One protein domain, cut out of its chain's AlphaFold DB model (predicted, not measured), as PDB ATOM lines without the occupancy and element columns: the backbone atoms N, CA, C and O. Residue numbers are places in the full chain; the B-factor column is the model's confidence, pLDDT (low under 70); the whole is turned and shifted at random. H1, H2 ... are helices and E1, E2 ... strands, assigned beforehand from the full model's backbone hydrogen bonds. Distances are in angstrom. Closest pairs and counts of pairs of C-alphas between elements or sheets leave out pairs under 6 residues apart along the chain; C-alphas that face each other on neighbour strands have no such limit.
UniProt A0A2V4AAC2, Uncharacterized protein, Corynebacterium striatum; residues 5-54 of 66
ATOM      1  N   ILE A   5      27.163  14.854 -40.103       75.25
ATOM      2  CA  ILE A   5      26.094  15.499 -39.334       75.25
ATOM      3  C   ILE A   5      24.905  15.731 -40.260       75.25
ATOM      4  O   ILE A   5      25.046  16.324 -41.330       75.25
ATOM      5  N   VAL A   6      23.732  15.265 -39.831       77.12
ATOM      6  CA  VAL A   6      22.460  15.522 -40.508       77.12
ATOM      7  C   VAL A   6      21.645  16.488 -39.656       77.12
ATOM      8  O   VAL A   6      21.333  16.183 -38.508       77.12
ATOM      9  N   TYR A   7      21.312  17.651 -40.214       76.50
ATOM     10  CA  TYR A   7      20.409  18.613 -39.584       76.50
ATOM     11  C   TYR A   7      18.994  18.424 -40.116       76.50
ATOM     12  O   TYR A   7      18.792  18.316 -41.327       76.50
ATOM     13  N   LEU A   8      18.032  18.416 -39.196       78.56
ATOM     14  CA  LEU A   8      16.607  18.350 -39.486       78.56
ATOM     15  C   LEU A   8      16.002  19.747 -39.297       78.56
ATOM     16  O   LEU A   8      16.037  20.276 -38.184       78.56
ATOM     17  N   GLY A   9      15.459  20.339 -40.363       70.31
ATOM     18  CA  GLY A   9      14.764  21.631 -40.314       70.31
ATOM     19  C   GLY A   9      15.574  22.846 -40.791       70.31
ATOM     20  O   GLY A   9      16.799  22.804 -40.955       70.31
ATOM     21  N   CYS A  10      14.850  23.941 -41.043       58.06
ATOM     22  CA  CYS A  10      15.345  25.096 -41.799       58.06
ATOM     23  C   CYS A  10      16.188  26.114 -40.991       58.06
ATOM     24  O   CYS A  10      16.993  26.820 -41.595       58.06
ATOM     25  N   ASP A  11      16.115  26.139 -39.652       59.72
ATOM     26  CA  ASP A  11      16.591  27.281 -38.842       59.72
ATOM     27  C   ASP A  11      17.536  26.908 -37.675       59.72
ATOM     28  O   ASP A  11      17.257  27.194 -36.511       59.72
ATOM     29  N   LEU A  12      18.677  26.273 -37.950       59.38
ATOM     30  CA  LEU A  12      19.732  26.070 -36.939       59.38
ATOM     31  C   LEU A  12      21.006  26.829 -37.332       59.38
ATOM     32  O   LEU A  12      21.471  26.665 -38.459       59.38
ATOM     33  N   GLU A  13      21.569  27.633 -36.413       59.78
ATOM     34  CA  GLU A  13      22.918  28.220 -36.548       59.78
ATOM     35  C   GLU A  13      23.961  27.096 -36.675       59.78
ATOM     36  O   GLU A  13      23.922  26.112 -35.931       59.78
ATOM     37  N   ARG A  14      24.874  27.216 -37.648       62.97
ATOM     38  CA  ARG A  14      25.724  26.103 -38.107       62.97
ATOM     39  C   ARG A  14      27.198  26.396 -37.852       62.97
ATOM     40  O   ARG A  14      27.708  27.425 -38.280       62.97
ATOM     41  N   ASP A  15      27.877  25.463 -37.190       59.84
ATOM     42  CA  ASP A  15      29.338  25.433 -37.103       59.84
ATOM     43  C   ASP A  15      29.877  24.621 -38.294       59.84
ATOM     44  O   ASP A  15      29.697  23.405 -38.376       59.84
ATOM     45  N   GLU A  16      30.456  25.317 -39.273       55.53
ATOM     46  CA  GLU A  16      30.781  24.797 -40.613       55.53
ATOM     47  C   GLU A  16      32.206  24.215 -40.728       55.53
ATOM     48  O   GLU A  16      32.701  23.944 -41.827       55.53
ATOM     49  N   ALA A  17      32.911  24.007 -39.614       55.56
ATOM     50  CA  ALA A  17      34.304  23.571 -39.650       55.56
ATOM     51  C   ALA A  17      34.459  22.046 -39.863       55.56
ATOM     52  O   ALA A  17      34.460  21.254 -38.922       55.56
ATOM     53  N   GLY A  18      34.686  21.639 -41.120       57.03
ATOM     54  CA  GLY A  18      35.365  20.378 -41.468       57.03
ATOM     55  C   GLY A  18      34.525  19.095 -41.477       57.03
ATOM     56  O   GLY A  18      35.107  18.008 -41.499       57.03
ATOM     57  N   LYS A  19      33.191  19.193 -41.475       64.00
ATOM     58  CA  LYS A  19      32.273  18.038 -41.465       64.00
ATOM     59  C   LYS A  19      31.458  17.941 -42.754       64.00
ATOM     60  O   LYS A  19      31.165  18.958 -43.377       64.00
ATOM     61  N   ASP A  20      31.096  16.722 -43.153       66.44
ATOM     62  CA  ASP A  20      30.192  16.490 -44.288       66.44
ATOM     63  C   ASP A  20      28.751  16.668 -43.782       66.44
ATOM     64  O   ASP A  20      28.177  15.791 -43.125       66.44
ATOM     65  N   ILE A  21      28.221  17.879 -43.977       66.75
ATOM     66  CA  ILE A  21      26.925  18.309 -43.451       66.75
ATOM     67  C   ILE A  21      25.836  18.046 -44.496       66.75
ATOM     68  O   ILE A  21      25.875  18.588 -45.602       66.75
ATOM     69  N   LYS A  22      24.813  17.266 -44.128       70.88
ATOM     70  CA  LYS A  22      23.571  17.130 -44.904       70.88
ATOM     71  C   LYS A  22      22.429  17.833 -44.184       70.88
ATOM     72  O   LYS A  22      22.258  17.685 -42.980       70.88
ATOM     73  N   ILE A  23      21.636  18.589 -44.932       73.00
ATOM     74  CA  ILE A  23      20.458  19.282 -44.408       73.00
ATOM     75  C   ILE A  23      19.240  18.636 -45.043       73.00
ATOM     76  O   ILE A  23      19.145  18.563 -46.270       73.00
ATOM     77  N   TRP A  24      18.335  18.150 -44.206       84.56
ATOM     78  CA  TRP A  24      17.025  17.696 -44.634       84.56
ATOM     79  C   TRP A  24      16.013  18.739 -44.218       84.56
ATOM     80  O   TRP A  24      15.778  18.964 -43.030       84.56
ATOM     81  N   ASP A  25      15.452  19.392 -45.227       77.81
ATOM     82  CA  ASP A  25      14.316  20.263 -45.018       77.81
ATOM     83  C   ASP A  25      13.115  19.395 -44.643       77.81
ATOM     84  O   ASP A  25      12.815  18.403 -45.320       77.81
ATOM     85  N   ILE A  26      12.516  19.718 -43.505       81.00
ATOM     86  CA  ILE A  26      11.403  18.984 -42.919       81.00
ATOM     87  C   ILE A  26      10.363  20.009 -42.541       81.00
ATOM     88  O   ILE A  26      10.609  20.886 -41.709       81.00
ATOM     89  N   GLU A  27       9.188  19.863 -43.134       80.31
ATOM     90  CA  GLU A  27       8.036  20.646 -42.738       80.31
ATOM     91  C   GLU A  27       7.482  20.111 -41.408       80.31
ATOM     92  O   GLU A  27       7.411  18.895 -41.200       80.31
ATOM     93  N   PRO A  28       7.094  20.996 -40.475       76.81
ATOM     94  CA  PRO A  28       6.461  20.573 -39.239       76.81
ATOM     95  C   PRO A  28       5.118  19.896 -39.541       76.81
ATOM     96  O   PRO A  28       4.208  20.508 -40.094       76.81
ATOM     97  N   THR A  29       4.983  18.634 -39.138       82.75
ATOM     98  CA  THR A  29       3.741  17.864 -39.293       82.75
ATOM     99  C   THR A  29       2.722  18.278 -38.239       82.75
ATOM    100  O   THR A  29       3.078  18.453 -37.070       82.75
ATOM    101  N   THR A  30       1.450  18.388 -38.618       84.31
ATOM    102  CA  THR A  30       0.374  18.838 -37.718       84.31
ATOM    103  C   THR A  30      -0.548  17.708 -37.269       84.31
ATOM    104  O   THR A  30      -1.285  17.857 -36.291       84.31
ATOM    105  N   THR A  31      -0.484  16.560 -37.945       90.94
ATOM    106  CA  THR A  31      -1.292  15.375 -37.654       90.94
ATOM    107  C   THR A  31      -0.430  14.137 -37.414       90.94
ATOM    108  O   THR A  31       0.709  14.045 -37.861       90.94
ATOM    109  N   VAL A  32      -1.002  13.144 -36.726       89.31
ATOM    110  CA  VAL A  32      -0.332  11.860 -36.447       89.31
ATOM    111  C   VAL A  32      -0.023  11.080 -37.728       89.31
ATOM    112  O   VAL A  32       0.967  10.354 -37.773       89.31
ATOM    113  N   GLU A  33      -0.870  11.197 -38.750       90.69
ATOM    114  CA  GLU A  33      -0.676  10.525 -40.038       90.69
ATOM    115  C   GLU A  33       0.509  11.131 -40.793       90.69
ATOM    116  O   GLU A  33       1.442  10.406 -41.122       90.69
ATOM    117  N   GLU A  34       0.559  12.461 -40.907       87.06
ATOM    118  CA  GLU A  34       1.711  13.183 -41.464       87.06
ATOM    119  C   GLU A  34       3.007  12.867 -40.701       87.06
ATOM    120  O   GLU A  34       4.057  12.685 -41.310       87.06
ATOM    121  N   THR A  35       2.955  12.756 -39.366       88.06
ATOM    122  CA  THR A  35       4.129  12.370 -38.566       88.06
ATOM    123  C   THR A  35       4.624  10.961 -38.903       88.06
ATOM    124  O   THR A  35       5.832  10.734 -38.907       88.06
ATOM    125  N   ARG A  36       3.723  10.010 -39.178       88.38
ATOM    126  CA  ARG A  36       4.108   8.643 -39.568       88.38
ATOM    127  C   ARG A  36       4.720   8.610 -40.960       88.38
ATOM    128  O   ARG A  36       5.776   8.016 -41.126       88.38
ATOM    129  N   GLU A  37       4.102   9.291 -41.920       89.75
ATOM    130  CA  GLU A  37       4.646   9.400 -43.277       89.75
ATOM    131  C   GLU A  37       6.027  10.064 -43.275       89.75
ATOM    132  O   GLU A  37       6.945   9.602 -43.953       89.75
ATOM    133  N   LEU A  38       6.205  11.108 -42.459       88.56
ATOM    134  CA  LEU A  38       7.501  11.747 -42.275       88.56
ATOM    135  C   LEU A  38       8.525  10.790 -41.646       88.56
ATOM    136  O   LEU A  38       9.680  10.792 -42.059       88.56
ATOM    137  N   ALA A  39       8.130   9.976 -40.666       87.62
ATOM    138  CA  ALA A  39       9.027   8.991 -40.063       87.62
ATOM    139  C   ALA A  39       9.511   7.956 -41.094       87.62
ATOM    140  O   ALA A  39      10.716   7.731 -41.203       87.62
ATOM    141  N   ASP A  40       8.604   7.407 -41.907       89.38
ATOM    142  CA  ASP A  40       8.937   6.422 -42.947       89.38
ATOM    143  C   ASP A  40       9.864   7.011 -44.036       89.38
ATOM    144  O   ASP A  40      10.797   6.352 -44.525       89.38
ATOM    145  N   ASP A  41       9.643   8.274 -44.415       90.12
ATOM    146  CA  ASP A  41      10.519   9.003 -45.338       90.12
ATOM    147  C   ASP A  41      11.911   9.244 -44.730       90.12
ATOM    148  O   ASP A  41      12.930   9.005 -45.387       90.12
ATOM    149  N   LEU A  42      11.984   9.656 -43.459       88.50
ATOM    150  CA  LEU A  42      13.257   9.865 -42.766       88.50
ATOM    151  C   LEU A  42      14.060   8.573 -42.639       88.50
ATOM    152  O   LEU A  42      15.258   8.586 -42.934       88.50
ATOM    153  N   ASP A  43      13.415   7.462 -42.291       88.38
ATOM    154  CA  ASP A  43      14.055   6.146 -42.232       88.38
ATOM    155  C   ASP A  43      14.666   5.772 -43.587       88.38
ATOM    156  O   ASP A  43      15.841   5.400 -43.677       88.38
ATOM    157  N   SER A  44      13.917   5.972 -44.674       89.88
ATOM    158  CA  SER A  44      14.399   5.715 -46.035       89.88
ATOM    159  C   SER A  44      15.622   6.571 -46.393       89.88
ATOM    160  O   SER A  44      16.590   6.075 -46.986       89.88
ATOM    161  N   ARG A  45      15.627   7.855 -46.007       88.75
ATOM    162  CA  ARG A  45      16.760   8.770 -46.235       88.75
ATOM    163  C   ARG A  45      17.992   8.374 -45.420       88.75
ATOM    164  O   ARG A  45      19.104   8.412 -45.958       88.75
ATOM    165  N   VAL A  46      17.815   7.972 -44.159       87.25
ATOM    166  CA  VAL A  46      18.903   7.480 -43.296       87.25
ATOM    167  C   VAL A  46      19.519   6.228 -43.904       87.25
ATOM    168  O   VAL A  46      20.728   6.205 -44.142       87.25
ATOM    169  N   LEU A  47      18.704   5.227 -44.240       88.38
ATOM    170  CA  LEU A  47      19.173   3.969 -44.828       88.38
ATOM    171  C   LEU A  47      19.936   4.192 -46.138       88.38
ATOM    172  O   LEU A  47      20.985   3.583 -46.359       88.38
ATOM    173  N   TYR A  48      19.470   5.113 -46.984       87.31
ATOM    174  CA  TYR A  48      20.180   5.482 -48.206       87.31
ATOM    175  C   TYR A  48      21.576   6.060 -47.922       87.31
ATOM    176  O   TYR A  48      22.551   5.679 -48.578       87.31
ATOM    177  N   VAL A  49      21.696   6.968 -46.946       85.25
ATOM    178  CA  VAL A  49      22.990   7.556 -46.563       85.25
ATOM    179  C   VAL A  49      23.910   6.500 -45.959       85.25
ATOM    180  O   VAL A  49      25.066   6.416 -46.371       85.25
ATOM    181  N   LEU A  50      23.409   5.649 -45.062       85.50
ATOM    182  CA  LEU A  50      24.184   4.547 -44.487       85.50
ATOM    183  C   LEU A  50      24.729   3.618 -45.580       85.50
ATOM    184  O   LEU A  50      25.929   3.337 -45.606       85.50
ATOM    185  N   GLY A  51      23.896   3.256 -46.559       85.19
ATOM    186  CA  GLY A  51      24.310   2.460 -47.714       85.19
ATOM    187  C   GLY A  51      25.404   3.129 -48.555       85.19
ATOM    188  O   GLY A  51      26.333   2.458 -49.004       85.19
ATOM    189  N   LYS A  52      25.361   4.457 -48.734       84.94
ATOM    190  CA  LYS A  52      26.432   5.210 -49.421       84.94
ATOM    191  C   LYS A  52      27.750   5.224 -48.653       84.94
ATOM    192  O   LYS A  52      28.802   5.292 -49.282       84.94
ATOM    193  N   LEU A  53      27.690   5.164 -47.328       84.56
ATOM    194  CA  LEU A  53      28.861   5.137 -46.453       84.56
ATOM    195  C   LEU A  53      29.392   3.719 -46.209       84.56
ATOM    196  O   LEU A  53      30.438   3.568 -45.581       84.56
ATOM    197  N   GLY A  54      28.700   2.690 -46.711       86.31
ATOM    198  CA  GLY A  54      29.030   1.292 -46.438       86.31
ATOM    199  C   GLY A  54      28.810   0.907 -44.973       86.31
ATOM    200  O   GLY A  54      29.478   0.006 -44.475       86.31
TER     201      GLY A  54
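AT A GLANCE: This is residues 5 to 54 of the 66 residues of an uncharacterized protein of Corynebacterium striatum (UniProt A0A2V4AAC2). A flat, open model in which two short parallel strands, E1 and E2, lie side by side, with the wide loop of residues 9 to 19 on one side and the long helix H1 folding back on the other. Residues 12 to 18 of the loop stick out, and so do residues 30 to 36, of which 32 to 36 belong to H1. The printed part has 50 residues in the order E1, E2, H1; its class is mixed, helices and strands. It is loose, with a radius of gyration of the C-alphas of 12.8 A, and spans 37 by 29 by 9 A.

IN THESE COORDINATES: E1, residues 5 to 8, begins at C-alpha 5 (26.094, 15.499, -39.334) and is 9.9 A long. E2, residues 20 to 24, is 13.2 A long. H1, residues 32 to 53, is 31.6 A long and ends at C-alpha 53 (28.861, 5.137, -46.453).

HOW THE PARTS SIT: E1 and E2 are parallel at 15 degrees; N 7 and O 22 are within hydrogen-bond range at 2.9 A. E1 and H1 are apart. In H1 every O i to N i+4 pair is within hydrogen-bond range.

THE WHOLE: The C-alphas farthest apart, Gly 18 and Glu 33, are 37.4 A apart. The printed part has no cut. E1 to E2 is a long link. Residues 10 to 21 have pLDDT under 70.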